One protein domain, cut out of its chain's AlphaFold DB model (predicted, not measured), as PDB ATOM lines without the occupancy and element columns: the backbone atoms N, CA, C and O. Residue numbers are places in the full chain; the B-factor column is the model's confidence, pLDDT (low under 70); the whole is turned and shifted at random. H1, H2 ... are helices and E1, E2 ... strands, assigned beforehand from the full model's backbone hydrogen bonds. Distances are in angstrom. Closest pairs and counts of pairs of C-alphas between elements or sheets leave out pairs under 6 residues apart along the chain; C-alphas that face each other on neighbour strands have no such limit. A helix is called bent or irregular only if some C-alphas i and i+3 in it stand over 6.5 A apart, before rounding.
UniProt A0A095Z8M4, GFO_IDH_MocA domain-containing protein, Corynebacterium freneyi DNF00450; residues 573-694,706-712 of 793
ATOM      1  N   THR A 573      59.940  92.696  85.346       90.44
ATOM      2  CA  THR A 573      59.954  93.981  86.058       90.44
ATOM      3  C   THR A 573      59.845  95.150  85.086       90.44
ATOM      4  O   THR A 573      60.484  95.163  84.032       90.44
ATOM      5  N   ALA A 574      59.079  96.179  85.457       87.31
ATOM      6  CA  ALA A 574      58.897  97.356  84.613       87.31
ATOM      7  C   ALA A 574      60.227  98.047  84.216       87.31
ATOM      8  O   ALA A 574      60.376  98.399  83.045       87.31
ATOM      9  N   PRO A 575      61.243  98.199  85.097       88.00
ATOM     10  CA  PRO A 575      62.539  98.742  84.684       88.00
ATOM     11  C   PRO A 575      63.268  97.896  83.630       88.00
ATOM     12  O   PRO A 575      63.861  98.459  82.713       88.00
ATOM     13  N   VAL A 576      63.201  96.564  83.718       91.50
ATOM     14  CA  VAL A 576      63.799  95.673  82.710       91.50
ATOM     15  C   VAL A 576      63.019  95.725  81.401       91.50
ATOM     16  O   VAL A 576      63.634  95.819  80.343       91.50
ATOM     17  N   ARG A 577      61.680  95.742  81.450       90.88
ATOM     18  CA  ARG A 577      60.847  95.917  80.251       90.88
ATOM     19  C   ARG A 577      61.170  97.220  79.523       90.88
ATOM     20  O   ARG A 577      61.345  97.197  78.315       90.88
ATOM     21  N   ARG A 578      61.393  98.319  80.252       89.06
ATOM     22  CA  ARG A 578      61.868  99.581  79.656       89.06
ATOM     23  C   ARG A 578      63.218  99.439  78.958       89.06
ATOM     24  O   ARG A 578      63.400 100.003  77.883       89.06
ATOM     25  N   PHE A 579      64.167  98.716  79.555       93.19
ATOM     26  CA  PHE A 579      65.445  98.428  78.902       93.19
ATOM     27  C   PHE A 579      65.244  97.645  77.602       93.19
ATOM     28  O   PHE A 579      65.763  98.068  76.573       93.19
ATOM     29  N   VAL A 580      64.438  96.581  77.630       93.75
ATOM     30  CA  VAL A 580      64.073  95.793  76.442       93.75
ATOM     31  C   VAL A 580      63.471  96.688  75.359       93.75
ATOM     32  O   VAL A 580      63.996  96.719  74.252       93.75
ATOM     33  N   ASP A 581      62.468  97.501  75.697       93.12
ATOM     34  CA  ASP A 581      61.798  98.393  74.744       93.12
ATOM     35  C   ASP A 581      62.774  99.428  74.139       93.12
ATOM     36  O   ASP A 581      62.685  99.772  72.960       93.12
ATOM     37  N   CYS A 582      63.747  99.916  74.922       94.88
ATOM     38  CA  CYS A 582      64.800 100.811  74.428       94.88
ATOM     39  C   CYS A 582      65.764 100.104  73.465       94.88
ATOM     40  O   CYS A 582      66.181 100.701  72.471       94.88
ATOM     41  N   VAL A 583      66.135  98.852  73.742       95.75
ATOM     42  CA  VAL A 583      66.985  98.065  72.839       95.75
ATOM     43  C   VAL A 583      66.227  97.714  71.562       95.75
ATOM     44  O   VAL A 583      66.783  97.860  70.476       95.75
ATOM     45  N   ASP A 584      64.950  97.349  71.654       91.81
ATOM     46  CA  ASP A 584      64.093  97.126  70.488       91.81
ATOM     47  C   ASP A 584      63.976  98.388  69.627       91.81
ATOM     48  O   ASP A 584      64.192  98.335  68.414       91.81
ATOM     49  N   HIS A 585      63.779  99.551  70.253       92.25
ATOM     50  CA  HIS A 585      63.789 100.838  69.562       92.25
ATOM     51  C   HIS A 585      65.094 101.092  68.784       92.25
ATOM     52  O   HIS A 585      65.052 101.645  67.677       92.25
ATOM     53  N   LEU A 586      66.245 100.697  69.345       94.19
ATOM     54  CA  LEU A 586      67.542 100.772  68.665       94.19
ATOM     55  C   LEU A 586      67.626  99.788  67.503       94.19
ATOM     56  O   LEU A 586      68.031 100.195  66.419       94.19
ATOM     57  N   ARG A 587      67.220  98.530  67.699       91.81
ATOM     58  CA  ARG A 587      67.263  97.475  66.668       91.81
ATOM     59  C   ARG A 587      66.466  97.848  65.420       91.81
ATOM     60  O   ARG A 587      66.873  97.504  64.314       91.81
ATOM     61  N   GLU A 588      65.365  98.578  65.582       90.50
ATOM     62  CA  GLU A 588      64.558  99.093  64.468       90.50
ATOM     63  C   GLU A 588      65.256 100.190  63.644       90.50
ATOM     64  O   GLU A 588      64.882 100.428  62.496       90.50
ATOM     65  N   ARG A 589      66.230 100.902  64.223       88.62
ATOM     66  CA  ARG A 589      66.816 102.131  63.650       88.62
ATOM     67  C   ARG A 589      68.277 101.997  63.274       88.62
ATOM     68  O   ARG A 589      68.756 102.712  62.398       88.62
ATOM     69  N   THR A 590      68.998 101.123  63.958       89.06
ATOM     70  CA  THR A 590      70.430 100.944  63.792       89.06
ATOM     71  C   THR A 590      70.840  99.519  64.133       89.06
ATOM     72  O   THR A 590      70.126  98.756  64.783       89.06
ATOM     73  N   LYS A 591      72.031  99.146  63.675       88.06
ATOM     74  CA  LYS A 591      72.615  97.844  63.966       88.06
ATOM     75  C   LYS A 591      73.325  97.895  65.316       88.06
ATOM     76  O   LYS A 591      74.241  98.697  65.500       88.06
ATOM     77  N   ILE A 592      72.963  96.976  66.209       94.06
ATOM     78  CA  ILE A 592      73.759  96.680  67.404       94.06
ATOM     79  C   ILE A 592      75.062  96.016  66.958       94.06
ATOM     80  O   ILE A 592      75.050  94.988  66.271       94.06
ATOM     81  N   THR A 593      76.189  96.627  67.309       89.88
ATOM     82  CA  THR A 593      77.527  96.175  66.912       89.88
ATOM     83  C   THR A 593      78.146  95.244  67.940       89.88
ATOM     84  O   THR A 593      78.841  94.305  67.553       89.88
ATOM     85  N   HIS A 594      77.884  95.489  69.222       97.75
ATOM     86  CA  HIS A 594      78.443  94.743  70.345       97.75
ATOM     87  C   HIS A 594      77.596  94.969  71.602       97.75
ATOM     88  O   HIS A 594      76.899  95.981  71.712       97.75
ATOM     89  N   VAL A 595      77.631  94.020  72.536       98.50
ATOM     90  CA  VAL A 595      77.071  94.200  73.878       98.50
ATOM     91  C   VAL A 595      78.080  93.760  74.929       98.50
ATOM     92  O   VAL A 595      78.555  92.624  74.907       98.50
ATOM     93  N   VAL A 596      78.331  94.630  75.905       98.38
ATOM     94  CA  VAL A 596      79.081  94.292  77.118       98.38
ATOM     95  C   VAL A 596      78.105  94.127  78.269       98.38
ATOM     96  O   VAL A 596      77.299  95.015  78.534       98.38
ATOM     97  N   VAL A 597      78.203  93.026  79.006       98.25
ATOM     98  CA  VAL A 597      77.431  92.788  80.230       98.25
ATOM     99  C   VAL A 597      78.383  92.609  81.406       98.25
ATOM    100  O   VAL A 597      79.427  91.973  81.278       98.25
ATOM    101  N   ARG A 598      78.026  93.129  82.583       97.81
ATOM    102  CA  ARG A 598      78.681  92.769  83.850       97.81
ATOM    103  C   ARG A 598      77.653  92.202  84.811       97.81
ATOM    104  O   ARG A 598      76.644  92.855  85.067       97.81
ATOM    105  N   THR A 599      77.925  91.024  85.355       97.19
ATOM    106  CA  THR A 599      77.019  90.302  86.256       97.19
ATOM    107  C   THR A 599      77.814  89.493  87.286       97.19
ATOM    108  O   THR A 599      79.047  89.563  87.321       97.19
ATOM    109  N   SER A 600      77.132  88.724  88.127       94.75
ATOM    110  CA  SER A 600      77.733  87.790  89.074       94.75
ATOM    111  C   SER A 600      77.243  86.363  88.839       94.75
ATOM    112  O   SER A 600      76.210  86.138  88.207       94.75
ATOM    113  N   HIS A 601      77.985  85.386  89.362       89.00
ATOM    114  CA  HIS A 601      77.646  83.965  89.250       89.00
ATOM    115  C   HIS A 601      76.204  83.651  89.702       89.00
ATOM    116  O   HIS A 601      75.532  82.834  89.088       89.00
ATOM    117  N   GLN A 602      75.715  84.318  90.752       86.69
ATOM    118  CA  GLN A 602      74.392  84.116  91.362       86.69
ATOM    119  C   GLN A 602      73.203  84.460  90.450       86.69
ATOM    120  O   GLN A 602      72.078  84.058  90.740       86.69
ATOM    121  N   VAL A 603      73.420  85.285  89.422       92.06
ATOM    122  CA  VAL A 603      72.350  85.821  88.560       92.06
ATOM    123  C   VAL A 603      72.746  85.804  87.079       92.06
ATOM    124  O   VAL A 603      72.195  86.547  86.264       92.06
ATOM    125  N   LEU A 604      73.709  84.954  86.716       94.69
ATOM    126  CA  LEU A 604      74.211  84.822  85.350       94.69
ATOM    127  C   LEU A 604      73.112  84.345  84.391       94.69
ATOM    128  O   LEU A 604      72.956  84.893  83.300       94.69
ATOM    129  N   GLU A 605      72.322  83.360  84.807       92.88
ATOM    130  CA  GLU A 605      71.194  82.832  84.048       92.88
ATOM    131  C   GLU A 605      70.113  83.898  83.832       92.88
ATOM    132  O   GLU A 605      69.632  84.072  82.714       92.88
ATOM    133  N   ARG A 606      69.801  84.690  84.867       93.56
ATOM    134  CA  ARG A 606      68.842  85.805  84.787       93.56
ATOM    135  C   ARG A 606      69.329  86.902  83.842       93.56
ATOM    136  O   ARG A 606      68.544  87.414  83.046       93.56
ATOM    137  N   ALA A 607      70.623  87.222  83.877       95.25
ATOM    138  CA  ALA A 607      71.218  88.160  82.930       95.25
ATOM    139  C   ALA A 607      71.133  87.648  81.486       95.25
ATOM    140  O   ALA A 607      70.783  88.409  80.583       95.25
ATOM    141  N   GLY A 608      71.367  86.350  81.274       95.19
ATOM    142  CA  GLY A 608      71.188  85.705  79.976       95.19
ATOM    143  C   GLY A 608      69.751  85.791  79.451       95.19
ATOM    144  O   GLY A 608      69.560  86.049  78.262       95.19
ATOM    145  N   LEU A 609      68.743  85.630  80.319       94.81
ATOM    146  CA  LEU A 609      67.325  85.723  79.945       94.81
ATOM    147  C   LEU A 609      66.944  87.128  79.490       94.81
ATOM    148  O   LEU A 609      66.324  87.297  78.441       94.81
ATOM    149  N   ILE A 610      67.360  88.134  80.254       94.94
ATOM    150  CA  ILE A 610      67.076  89.537  79.947       94.94
ATOM    151  C   ILE A 610      67.785  89.963  78.671       94.94
ATOM    152  O   ILE A 610      67.196  90.654  77.843       94.94
ATOM    153  N   LEU A 611      69.021  89.508  78.474       95.44
ATOM    154  CA  LEU A 611      69.744  89.756  77.240       95.44
ATOM    155  C   LEU A 611      69.054  89.096  76.040       95.44
ATOM    156  O   LEU A 611      68.939  89.718  74.987       95.44
ATOM    157  N   ALA A 612      68.565  87.862  76.193       94.00
ATOM    158  CA  ALA A 612      67.882  87.163  75.112       94.00
ATOM    159  C   ALA A 612      66.552  87.826  74.719       94.00
ATOM    160  O   ALA A 612      66.212  87.872  73.538       94.00
ATOM    161  N   GLU A 613      65.818  88.358  75.701       92.25
ATOM    162  CA  GLU A 613      64.652  89.216  75.470       92.25
ATOM    163  C   GLU A 613      65.051  90.512  74.752       92.25
ATOM    164  O   GLU A 613      64.571  90.757  73.651       92.25
ATOM    165  N   ALA A 614      65.969  91.300  75.322       93.44
ATOM    166  CA  ALA A 614      66.344  92.616  74.801       93.44
ATOM    167  C   ALA A 614      66.925  92.560  73.381       93.44
ATOM    168  O   ALA A 614      66.707  93.456  72.572       93.44
ATOM    169  N   LEU A 615      67.677  91.507  73.055       91.50
ATOM    170  CA  LEU A 615      68.250  91.328  71.722       91.50
ATOM    171  C   LEU A 615      67.293  90.658  70.731       91.50
ATOM    172  O   LEU A 615      67.611  90.595  69.538       91.50
ATOM    173  N   GLY A 616      66.161  90.125  71.201       88.62
ATOM    174  CA  GLY A 616      65.284  89.257  70.415       88.62
ATOM    175  C   GLY A 616      66.040  88.083  69.783       88.62
ATOM    176  O   GLY A 616      65.758  87.706  68.645       88.62
ATOM    177  N   ALA A 617      67.065  87.571  70.472       87.44
ATOM    178  CA  ALA A 617      67.991  86.562  69.972       87.44
ATOM    179  C   ALA A 617      68.525  85.704  71.123       87.44
ATOM    180  O   ALA A 617      68.773  86.197  72.217       87.44
ATOM    181  N   VAL A 618      68.746  84.415  70.873       92.00
ATOM    182  CA  VAL A 618      69.285  83.470  71.866       92.00
ATOM    183  C   VAL A 618      70.795  83.270  71.683       92.00
ATOM    184  O   VAL A 618      71.303  83.556  70.595       92.00
ATOM    185  N   PRO A 619      71.522  82.762  72.699       89.31
ATOM    186  CA  PRO A 619      72.916  82.359  72.529       89.31
ATOM    187  C   PRO A 619      73.072  81.350  71.380       89.31
ATOM    188  O   PRO A 619      72.293  80.401  71.270       89.31
ATOM    189  N   THR A 620      74.080  81.539  70.530       78.81
ATOM    190  CA  THR A 620      74.358  80.685  69.363       78.81
ATOM    191  C   THR A 620      75.847  80.397  69.222       78.81
ATOM    192  O   THR A 620      76.681  81.272  69.459       78.81
ATOM    193  N   GLY A 621      76.178  79.197  68.742       72.25
ATOM    194  CA  GLY A 621      77.558  78.794  68.475       72.25
ATOM    195  C   GLY A 621      78.376  78.540  69.745       72.25
ATOM    196  O   GLY A 621      77.840  78.344  70.834       72.25
ATOM    197  N   ARG A 622      79.704  78.511  69.590       76.62
ATOM    198  CA  ARG A 622      80.644  78.289  70.696       76.62
ATOM    199  C   ARG A 622      80.882  79.588  71.468       76.62
ATOM    200  O   ARG A 622      81.094  80.635  70.862       76.62
ATOM    201  N   HIS A 623      80.917  79.493  72.792       89.94
ATOM    202  CA  HIS A 623      81.411  80.551  73.672       89.94
ATOM    203  C   HIS A 623      82.813  80.209  74.186       89.94
ATOM    204  O   HIS A 623      83.228  79.047  74.191       89.94
ATOM    205  N   VAL A 624      83.547  81.231  74.610       89.88
ATOM    206  CA  VAL A 624      84.886  81.103  75.182       89.88
ATOM    207  C   VAL A 624      84.863  81.674  76.589       89.88
ATOM    208  O   VAL A 624      84.537  82.843  76.773       89.88
ATOM    209  N   VAL A 625      85.236  80.854  77.569       93.38
ATOM    210  CA  VAL A 625      85.464  81.291  78.947       93.38
ATOM    211  C   VAL A 625      86.954  81.567  79.125       93.38
ATOM    212  O   VAL A 625      87.786  80.692  78.902       93.38
ATOM    213  N   SER A 626      87.291  82.796  79.505       92.69
ATOM    214  CA  SER A 626      88.667  83.265  79.670       92.69
ATOM    215  C   SER A 626      88.888  83.822  81.069       92.69
ATOM    216  O   SER A 626      88.048  84.546  81.608       92.69
ATOM    217  N   ALA A 627      90.045  83.510  81.650       91.94
ATOM    218  CA  ALA A 627      90.489  84.148  82.882       91.94
ATOM    219  C   ALA A 627      90.753  85.642  82.647       91.94
ATOM    220  O   ALA A 627      91.208  86.043  81.573       91.94
ATOM    221  N   THR A 628      90.503  86.461  83.666       93.62
ATOM    222  CA  THR A 628      90.898  87.874  83.656       93.62
ATOM    223  C   THR A 628      92.134  88.097  84.529       93.62
ATOM    224  O   THR A 628      92.699  87.163  85.097       93.62
ATOM    225  N   ALA A 629      92.572  89.353  84.655       92.06
ATOM    226  CA  ALA A 629      93.648  89.713  85.576       92.06
ATOM    227  C   ALA A 629      93.286  89.462  87.055       92.06
ATOM    228  O   ALA A 629      94.184  89.333  87.885       92.06
ATOM    229  N   SER A 630      91.992  89.407  87.391       91.38
ATOM    230  CA  SER A 630      91.513  89.060  88.729       91.38
ATOM    231  C   SER A 630      90.948  87.636  88.728       91.38
ATOM    232  O   SER A 630      90.121  87.326  87.874       91.38
ATOM    233  N   PRO A 631      91.319  86.776  89.693       83.62
ATOM    234  CA  PRO A 631      90.757  85.428  89.794       83.62
ATOM    235  C   PRO A 631      89.267  85.433  90.175       83.62
ATOM    236  O   PRO A 631      88.566  84.465  89.905       83.62
ATOM    237  N   GLU A 632      88.762  86.534  90.749       90.88
ATOM    238  CA  GLU A 632      87.335  86.718  91.053       90.88
ATOM    239  C   GLU A 632      86.492  87.024  89.807       90.88
ATOM    240  O   GLU A 632      85.273  87.132  89.912       90.88
ATOM    241  N   TRP A 633      87.112  87.208  88.638       95.94
ATOM    242  CA  TRP A 633      86.431  87.664  87.434       95.94
ATOM    243  C   TRP A 633      86.760  86.793  86.226       95.94
ATOM    244  O   TRP A 633      87.924  86.530  85.917       95.94
ATOM    245  N   MET A 634      85.711  86.422  85.498       96.75
ATOM    246  CA  MET A 634      85.783  85.634  84.270       96.75
ATOM    247  C   MET A 634      85.157  86.410  83.113       96.75
ATOM    248  O   MET A 634      84.143  87.084  83.294       96.75
ATOM    249  N   LEU A 635      85.742  86.294  81.924       98.00
ATOM    250  CA  LEU A 635      85.171  86.813  80.685       98.00
ATOM    251  C   LEU A 635      84.543  85.662  79.899       98.00
ATOM    252  O   LEU A 635      85.212  84.673  79.613       98.00
ATOM    253  N   ILE A 636      83.276  85.810  79.526       97.94
ATOM    254  CA  ILE A 636      82.575  84.909  78.615       97.94
ATOM    255  C   ILE A 636      82.331  85.663  77.314       97.94
ATOM    256  O   ILE A 636      81.548  86.609  77.293       97.94
ATOM    257  N   SER A 637      82.964  85.224  76.236       97.12
ATOM    258  CA  SER A 637      82.787  85.802  74.902       97.12
ATOM    259  C   SER A 637      81.955  84.868  74.034       97.12
ATOM    260  O   SER A 637      82.245  83.673  73.944       97.12
ATOM    261  N   GLY A 638      80.918  85.393  73.387       92.62
ATOM    262  CA  GLY A 638      80.001  84.602  72.573       92.62
ATOM    263  C   GLY A 638      79.150  85.444  71.630       92.62
ATOM    264  O   GLY A 638      79.468  86.594  71.318       92.62
ATOM    265  N   ARG A 639      78.067  84.844  71.127       89.56
ATOM    266  CA  ARG A 639      77.142  85.490  70.190       89.56
ATOM    267  C   ARG A 639      75.697  85.186  70.550       89.56
ATOM    268  O   ARG A 639      75.375  84.050  70.889       89.56
ATOM    269  N   TRP A 640      74.845  86.201  70.451       90.25
ATOM    270  CA  TRP A 640      73.393  86.086  70.554       90.25
ATOM    271  C   TRP A 640      72.833  86.331  69.156       90.25
ATOM    272  O   TRP A 640      72.821  87.462  68.660       90.25
ATOM    273  N   GLY A 641      72.493  85.250  68.453       85.12
ATOM    274  CA  GLY A 641      72.344  85.277  67.000       85.12
ATOM    275  C   GLY A 641      73.595  85.861  66.326       85.12
ATOM    276  O   GLY A 641      74.702  85.345  66.458       85.12
ATOM    277  N   ARG A 642      73.441  86.987  65.616       83.25
ATOM    278  CA  ARG A 642      74.557  87.667  64.929       83.25
ATOM    279  C   ARG A 642      75.255  88.746  65.772       83.25
ATOM    280  O   ARG A 642      76.189  89.376  65.267       83.25
ATOM    281  N   ILE A 643      74.831  88.970  67.014       89.75
ATOM    282  CA  ILE A 643      75.334  90.052  67.870       89.75
ATOM    283  C   ILE A 643      76.476  89.511  68.743       89.75
ATOM    284  O   ILE A 643      76.240  88.572  69.504       89.75
ATOM    285  N   PRO A 644      77.708  90.045  68.637       92.94
ATOM    286  CA  PRO A 644      78.784  89.727  69.572       92.94
ATOM    287  C   PRO A 644      78.436  90.205  70.983       92.94
ATOM    288  O   PRO A 644      77.977  91.335  71.154       92.94
ATOM    289  N   VAL A 645      78.680  89.355  71.975       98.12
ATOM    290  CA  VAL A 645      78.411  89.659  73.381       98.12
ATOM    291  C   VAL A 645      79.591  89.209  74.229       98.12
ATOM    292  O   VAL A 645      80.014  88.053  74.145       98.12
ATOM    293  N   ASP A 646      80.056  90.114  75.086       98.50
ATOM    294  CA  ASP A 646      81.056  89.846  76.112       98.50
ATOM    295  C   ASP A 646      80.448  90.035  77.504       98.50
ATOM    296  O   ASP A 646      79.945  91.105  77.846       98.50
ATOM    297  N   ILE A 647      80.502  88.989  78.326       98.44
ATOM    298  CA  ILE A 647      79.945  88.979  79.679       98.44
ATOM    299  C   ILE A 647      81.080  88.847  80.686       98.44
ATOM    300  O   ILE A 647      81.763  87.829  80.760       98.44
ATOM    301  N   MET A 648      81.252  89.879  81.499       98.00
ATOM    302  CA  MET A 648      82.180  89.904  82.618       98.00
ATOM    303  C   MET A 648      81.459  89.424  83.884       98.00
ATOM    304  O   MET A 648      80.554  90.096  84.386       98.00
ATOM    305  N   VAL A 649      81.847  88.262  84.401       97.62
ATOM    306  CA  VAL A 649      81.180  87.594  85.526       97.62
ATOM    307  C   VAL A 649      82.060  87.631  86.763       97.62
ATOM    308  O   VAL A 649      83.171  87.104  86.747       97.62
ATOM    309  N   ALA A 650      81.545  88.203  87.850       96.38
ATOM    310  CA  ALA A 650      82.128  88.036  89.175       96.38
ATOM    311  C   ALA A 650      81.869  86.597  89.660       96.38
ATOM    312  O   ALA A 650      80.744  86.247  90.032       96.38
ATOM    313  N   ASN A 651      82.901  85.757  89.625       93.31
ATOM    314  CA  ASN A 651      82.856  84.338  89.966       93.31
ATOM    315  C   ASN A 651      83.329  84.106  91.405       93.31
ATOM    316  O   ASN A 651      84.390  83.536  91.649       93.31
ATOM    317  N   ARG A 652      82.541  84.592  92.365       90.94
ATOM    318  CA  ARG A 652      82.826  84.493  93.800       90.94
ATOM    319  C   ARG A 652      81.579  84.118  94.584       90.94
ATOM    320  O   ARG A 652      80.472  84.489  94.196       90.94
ATOM    321  N   MET A 653      81.753  83.420  95.700       88.50
ATOM    322  CA  MET A 653      80.642  82.942  96.522       88.50
ATOM    323  C   MET A 653      81.045  82.812  97.992       88.50
ATOM    324  O   MET A 653      82.123  82.308  98.308       88.50
ATOM    325  N   ALA A 654      80.149  83.215  98.895       88.00
ATOM    326  CA  ALA A 654      80.230  82.856 100.306       88.00
ATOM    327  C   ALA A 654      79.483  81.527 100.522       88.00
ATOM    328  O   ALA A 654      78.261  81.506 100.397       88.00
ATOM    329  N   PRO A 655      80.145  80.400 100.855       79.38
ATOM    330  CA  PRO A 655      79.465  79.099 100.913       79.38
ATOM    331  C   PRO A 655      78.341  79.011 101.956       79.38
ATOM    332  O   PRO A 655      77.396  78.247 101.782       79.38
ATOM    333  N   GLN A 656      78.451  79.782 103.042       79.88
ATOM    334  CA  GLN A 656      77.440  79.852 104.105       79.88
ATOM    335  C   GLN A 656      76.266  80.778 103.743       79.88
ATOM    336  O   GLN A 656      75.269  80.800 104.460       79.88
ATOM    337  N   ASP A 657      76.403  81.555 102.665       79.12
ATOM    338  CA  ASP A 657      75.466  82.595 102.247       79.12
ATOM    339  C   ASP A 657      75.481  82.777 100.709       79.12
ATOM    340  O   ASP A 657      75.880  83.826 100.191       79.12
ATOM    341  N   PRO A 658      75.135  81.716  99.952       76.44
ATOM    342  CA  PRO A 658      75.421  81.624  98.517       76.44
ATOM    343  C   PRO A 658      74.579  82.561  97.641       76.44
ATOM    344  O   PRO A 658      74.983  82.854  96.517       76.44
ATOM    345  N   ASP A 659      73.438  83.036  98.150       76.38
ATOM    346  CA  ASP A 659      72.507  83.912  97.422       76.38
ATOM    347  C   ASP A 659      72.900  85.402  97.515       76.38
ATOM    348  O   ASP A 659      72.428  86.227  96.729       76.38
ATOM    349  N   ASN A 660      73.765  85.756  98.470       82.25
ATOM    350  CA  ASN A 660      74.252  87.116  98.681       82.25
ATOM    351  C   ASN A 660      75.547  87.396  97.899       82.25
ATOM    352  O   ASN A 660      76.114  86.538  97.222       82.25
ATOM    353  N   HIS A 661      76.030  88.640  97.996       87.75
ATOM    354  CA  HIS A 661      77.242  89.132  97.321       87.75
ATOM    355  C   HIS A 661      77.167  89.187  95.784       87.75
ATOM    356  O   HIS A 661      78.202  89.226  95.110       87.75
ATOM    357  N   SER A 662      75.950  89.289  95.244       84.69
ATOM    358  CA  SER A 662      75.642  89.462  93.819       84.69
ATOM    359  C   SER A 662      76.020  90.860  93.315       84.69
ATOM    360  O   SER A 662      75.176  91.742  93.148       84.69
ATOM    361  N   GLN A 663      77.321  91.104  93.154       87.75
ATOM    362  CA  GLN A 663      77.874  92.397  92.755       87.75
ATOM    363  C   GLN A 663      78.869  92.242  91.596       87.75
ATOM    364  O   GLN A 663      79.887  91.569  91.780       87.75
ATOM    365  N   PRO A 664      78.646  92.930  90.460       89.19
ATOM    366  CA  PRO A 664      77.435  93.677  90.112       89.19
ATOM    367  C   PRO A 664      76.257  92.720  89.922       89.19
ATOM    368  O   PRO A 664      76.454  91.588  89.499       89.19
ATOM    369  N   MET A 665      75.039  93.184  90.217       87.06
ATOM    370  CA  MET A 665      73.846  92.363  90.014       87.06
ATOM    371  C   MET A 665      73.636  92.109  88.518       87.06
ATOM    372  O   MET A 665      73.677  90.975  88.081       87.06
ATOM    373  N   MET A 666      73.492  93.158  87.708       91.19
ATOM    374  CA  MET A 666      73.533  93.063  86.247       91.19
ATOM    375  C   MET A 666      73.602  94.475  85.673       91.19
ATOM    376  O   MET A 666      72.816  95.329  86.066       91.19
ATOM    377  N   THR A 667      74.518  94.718  84.746       95.81
ATOM    378  CA  THR A 667      74.623  95.971  83.982       95.81
ATOM    379  C   THR A 667      74.948  95.641  82.533       95.81
ATOM    380  O   THR A 667      75.571  94.607  82.281       95.81
ATOM    381  N   ALA A 668      74.545  96.494  81.596       97.50
ATOM    382  CA  ALA A 668      74.800  96.289  80.175       97.50
ATOM    383  C   ALA A 668      75.176  97.594  79.466       97.50
ATOM    384  O   ALA A 668      74.716  98.669  79.842       97.50
ATOM    385  N   VAL A 669      75.978  97.487  78.412       98.38
ATOM    386  CA  VAL A 669      76.206  98.541  77.421       98.38
ATOM    387  C   VAL A 669      75.899  97.948  76.055       98.38
ATOM    388  O   VAL A 669      76.510  96.957  75.664       98.38
ATOM    389  N   VAL A 670      74.925  98.528  75.358       98.12
ATOM    390  CA  VAL A 670      74.543  98.141  73.995       98.12
ATOM    391  C   VAL A 670      75.137  99.156  73.031       98.12
ATOM    392  O   VAL A 670      74.740 100.321  73.032       98.12
ATOM    393  N   GLU A 671      76.090  98.719  72.216       97.88
ATOM    394  CA  GLU A 671      76.825  99.581  71.293       97.88
ATOM    395  C   GLU A 671      76.211  99.563  69.893       97.88
ATOM    396  O   GLU A 671      75.763  98.527  69.389       97.88
ATOM    397  N   THR A 672      76.221 100.721  69.236       95.44
ATOM    398  CA  THR A 672      75.761 100.905  67.856       95.44
ATOM    399  C   THR A 672      76.694 101.863  67.110       95.44
ATOM    400  O   THR A 672      77.539 102.530  67.706       95.44
ATOM    401  N   GLY A 673      76.501 102.017  65.795       89.62
ATOM    402  CA  GLY A 673      77.218 103.039  65.017       89.62
ATOM    403  C   GLY A 673      76.870 104.491  65.391       89.62
ATOM    404  O   GLY A 673      77.632 105.410  65.082       89.62
ATOM    405  N   GLU A 674      75.746 104.708  66.078       91.44
ATOM    406  CA  GLU A 674      75.220 106.041  66.401       91.44
ATOM    407  C   GLU A 674      75.502 106.473  67.845       91.44
ATOM    408  O   GLU A 674      75.349 107.646  68.180       91.44
ATOM    409  N   GLY A 675      75.946 105.555  68.699       95.00
ATOM    410  CA  GLY A 675      76.105 105.784  70.131       95.00
ATOM    411  C   GLY A 675      75.945 104.498  70.929       95.00
ATOM    412  O   GLY A 675      75.867 103.405  70.358       95.00
ATOM    413  N   GLU A 676      75.871 104.638  72.245       97.31
ATOM    414  CA  GLU A 676      75.739 103.519  73.177       97.31
ATOM    415  C   GLU A 676      74.594 103.735  74.170       97.31
ATOM    416  O   GLU A 676      74.341 104.848  74.636       97.31
ATOM    417  N   LEU A 677      73.899 102.649  74.508       97.56
ATOM    418  CA  LEU A 677      72.882 102.620  75.553       97.56
ATOM    419  C   LEU A 677      73.449 101.908  76.780       97.56
ATOM    420  O   LEU A 677      73.620 100.689  76.774       97.56
ATOM    421  N   SER A 678      73.733 102.665  77.836       96.75
ATOM    422  CA  SER A 678      74.197 102.127  79.115       96.75
ATOM    423  C   SER A 678      73.011 101.832  80.032       96.75
ATOM    424  O   SER A 678      72.114 102.658  80.194       96.75
ATOM    425  N   TRP A 679      73.020 100.680  80.688       94.56
ATOM    426  CA  TRP A 679      71.998 100.259  81.636       94.56
ATOM    427  C   TRP A 679      72.639  99.763  82.931       94.56
ATOM    428  O   TRP A 679      73.412  98.804  82.937       94.56
ATOM    429  N   ASN A 680      72.299 100.414  84.044       89.75
ATOM    430  CA  ASN A 680      72.928 100.181  85.348       89.75
ATOM    431  C   ASN A 680      72.191  99.137  86.204       89.75
ATOM    432  O   ASN A 680      72.501  98.965  87.382       89.75
ATOM    433  N   GLY A 681      71.245  98.416  85.598       85.69
ATOM    434  CA  GLY A 681      70.593  97.256  86.186       85.69
ATOM    435  C   GLY A 681      69.091  97.406  86.396       85.69
ATOM    436  O   GLY A 681      68.512  98.453  86.092       85.69
ATOM    437  N   PRO A 682      68.440  96.362  86.938       79.81
ATOM    438  CA  PRO A 682      66.993  96.120  86.877       79.81
ATOM    439  C   PRO A 682      66.139  97.036  87.759       79.81
ATOM    440  O   PRO A 682      64.963  96.770  87.981       79.81
ATOM    441  N   VAL A 683      66.721  98.126  88.249       79.75
ATOM    442  CA  VAL A 683      66.043  99.178  89.014       79.75
ATOM    443  C   VAL A 683      66.269 100.568  88.406       79.75
ATOM    444  O   VAL A 683      65.702 101.537  88.891       79.75
ATOM    445  N   SER A 684      67.072 100.670  87.340       82.38
ATOM    446  CA  SER A 684      67.498 101.935  86.727       82.38
ATOM    447  C   SER A 684      66.959 102.108  85.308       82.38
ATOM    448  O   SER A 684      66.769 101.125  84.583       82.38
ATOM    449  N   ALA A 685      66.744 103.363  84.908       86.25
ATOM    450  CA  ALA A 685      66.462 103.717  83.525       86.25
ATOM    451  C   ALA A 685      67.733 103.580  82.654       86.25
ATOM    452  O   ALA A 685      68.840 103.872  83.122       86.25
ATOM    453  N   PRO A 686      67.613 103.136  81.390       92.94
ATOM    454  CA  PRO A 686      68.714 103.186  80.434       92.94
ATOM    455  C   PRO A 686      69.134 104.626  80.117       92.94
ATOM    456  O   PRO A 686      68.304 105.530  80.054       92.94
ATOM    457  N   ARG A 687      70.419 104.842  79.845       94.75
ATOM    458  CA  ARG A 687      70.984 106.134  79.449       94.75
ATOM    459  C   ARG A 687      71.642 106.018  78.082       94.75
ATOM    460  O   ARG A 687      72.615 105.289  77.919       94.75
ATOM    461  N   TRP A 688      71.121 106.759  77.114       96.06
ATOM    462  CA  TRP A 688      71.699 106.872  75.779       96.06
ATOM    463  C   TRP A 688      72.794 107.926  75.764       96.06
ATOM    464  O   TRP A 688      72.585 109.034  76.260       96.06
ATOM    465  N   GLN A 689      73.934 107.598  75.171       96.12
ATOM    466  CA  GLN A 689      75.028 108.520  74.902       96.12
ATOM    467  C   GLN A 689      75.211 108.631  73.389       96.12
ATOM    468  O   GLN A 689      75.557 107.656  72.718       96.12
ATOM    469  N   GLN A 690      74.961 109.821  72.848       94.12
ATOM    470  CA  GLN A 690      75.038 110.060  71.411       94.12
ATOM    471  C   GLN A 690      76.504 110.127  70.968       94.12
ATOM    472  O   GLN A 690      77.302 110.865  71.550       94.12
ATOM    473  N   ARG A 691      76.868 109.419  69.890       93.12
ATOM    474  CA  ARG A 691      78.214 109.533  69.318       93.12
ATOM    475  C   ARG A 691      78.421 110.954  68.774       93.12
ATOM    476  O   ARG A 691      77.671 111.375  67.888       93.12
ATOM    477  N   PRO A 692      79.466 111.686  69.203       92.00
ATOM    478  CA  PRO A 692      79.782 112.973  68.607       92.00
ATOM    479  C   PRO A 692      80.236 112.780  67.157       92.00
ATOM    480  O   PRO A 692      81.038 111.897  66.839       92.00
ATOM    481  N   HIS A 693      79.748 113.632  66.258       91.62
ATOM    482  CA  HIS A 693      80.154 113.605  64.860       91.62
ATOM    483  C   HIS A 693      80.420 115.012  64.333       91.62
ATOM    484  O   HIS A 693      79.603 115.921  64.505       91.62
ATOM    485  N   THR A 694      81.564 115.182  63.671       91.56
ATOM    486  CA  THR A 694      81.966 116.432  63.032       91.56
ATOM    487  C   THR A 694      81.939 116.305  61.512       91.56
ATOM    488  O   THR A 694      82.315 115.279  60.948       91.56
ATOM    489  N   VAL A 706      74.490 115.373  75.046       90.06
ATOM    490  CA  VAL A 706      75.594 114.398  75.074       90.06
ATOM    491  C   VAL A 706      75.097 113.037  75.562       90.06
ATOM    492  O   VAL A 706      75.507 111.993  75.058       90.06
ATOM    493  N   ALA A 707      74.195 113.052  76.544       90.44
ATOM    494  CA  ALA A 707      73.537 111.860  77.038       90.44
ATOM    495  C   ALA A 707      72.147 112.186  77.582       90.44
ATOM    496  O   ALA A 707      71.944 113.256  78.157       90.44
ATOM    497  N   ARG A 708      71.219 111.238  77.465       91.88
ATOM    498  CA  ARG A 708      69.845 111.370  77.952       91.88
ATOM    499  C   ARG A 708      69.354 110.048  78.526       91.88
ATOM    500  O   ARG A 708      69.607 108.991  77.954       91.88
ATOM    501  N   GLU A 709      68.632 110.107  79.636       90.25
ATOM    502  CA  GLU A 709      67.896 108.947  80.140       90.25
ATOM    503  C   GLU A 709      66.713 108.640  79.219       90.25
ATOM    504  O   GLU A 709      65.957 109.527  78.821       90.25
ATOM    505  N   TRP A 710      66.589 107.380  78.822       89.00
ATOM    506  CA  TRP A 710      65.519 106.889  77.967       89.00
ATOM    507  C   TRP A 710      64.481 106.150  78.802       89.00
ATOM    508  O   TRP A 710      64.807 105.440  79.752       89.00
ATOM    509  N   GLY A 711      63.208 106.317  78.442       74.12
ATOM    510  CA  GLY A 711      62.103 105.646  79.129       74.12
ATOM    511  C   GLY A 711      61.805 106.168  80.543       74.12
ATOM    512  O   GLY A 711      61.042 105.520  81.266       74.12
ATOM    513  N   SER A 712      62.359 107.319  80.949       66.62
ATOM    514  CA  SER A 712      61.906 108.012  82.160       66.62
ATOM    515  C   SER A 712      60.456 108.473  81.958       66.62
ATOM    516  O   SER A 712      60.098 109.071  80.941       66.62
TER     517      SER A 712
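Overview. This is residues 573 to 694 and 706 to 712 of the 793 residues of the protein "GFO_IDH_MocA domain-containing protein" of Corynebacterium freneyi DNF00450 (UniProt A0A095Z8M4). A single long, twisted sheet of eight strands makes a wall with two helices packed over one face, the other face bare of named helices; H1 covers E5 and E6, while the sheet curls round H2, next to it. At one edge of the wall E2 bends sharply, at the other lies the short strand E8, and the long link of residues 651 to 665 reaches out from the ends of E4 and E5. The printed part has 129 residues with two named helices and eight named strands, in the chain order H1 E1 H2 E2 E3 E4 E5 E6 E7 E8. The sheet is mixed, ordered E2 E3 E4 E1 E5 E6 E7 E8, with the pair E4 and E1 parallel, and the class is mixed, helices and strands. The whole is compact, with a radius of gyration of the C-alphas of 15.0 A, yet elongated in outline, spanning 50 by 32 by 28 A.

Along the chain. Across the sheet, E2 holds residues 619 to 627 and is 20.5 A long, bending by 77 degrees at residue 622. E3, residues 633 to 640, is 21.4 A long, and E4, residues 643 to 650, is 22.5 A. E1, residues 592 to 600, is 23.8 A long and starts with C-alpha 592 at (73.759, 96.680, 67.404). E5, residues 666 to 672, is 20.1 A long, E6, residues 675 to 679, is 13.4 A, E7, residues 687 to 690, is 9.8 A, and E8, residues 707 to 709, is 7.1 A, ending with C-alpha 709 at (67.896, 108.947, 80.140). H1, residues 574 to 587, is 19.8 A long and begins with C-alpha 574 at (58.897, 97.356, 84.613). H2, residues 601 to 614, is 20.3 A long and irregular: C-alphas 602 and 605 are 8.1 A apart.

Arrangement. E4 and E1 are parallel at 17 degrees, with N 597 and O 646 at 2.8 A. On the other side of E1, E5 is antiparallel at 169 degrees, with N 593 and O 671 at 2.8 A. E5, E6 and E7 form a meander, each strand the antiparallel neighbour of the one before; N 670 and O 677 are 2.9 A apart, and N 678 and O 687 are 2.9 A apart. The edge strand E8 is antiparallel to E7, with N 688 and O 708 at 2.8 A. E2, E3 and E4 form a second meander, with N 624 and O 637 at 2.8 A and N 636 and O 647 at 2.8 A. E1, H2 and E2 are a split strand-helix-strand unit, two strands running the same way with a helix between them in the chain and E3 and E4 between them in the sheet; its crossover is right-handed. H1 is on the sheet at a height of 10.2 A, over E5 and E6, and runs along the strands, at 16 degrees to E6 on the local plane. H2 is on the sheet, on the same face as H1; the closest C-alphas of H2 and E4 are those of His 601 and Ala 650, 6.1 A apart. H2, with residues 610 to 614 alone, touches H1, closest at the C-alphas of Val 580 and Ala 614, 4.2 A; they run the same way at a steep tilt of 50 degrees. In H1 every O i to N i+4 pair is within hydrogen-bond range, in H2 8 of 10.

Size, cuts and confidence. The C-alphas of Gln 656 and Thr 694 are the two farthest apart, 55.2 A. Residues 695 to 705 are not printed, and C-alphas 694 and 706 are 13.8 A apart across the cut. The link from E4 to E5 is long, with 15 residues. The mean pLDDT of the printed part is 91.0, and residue 712 is under 70.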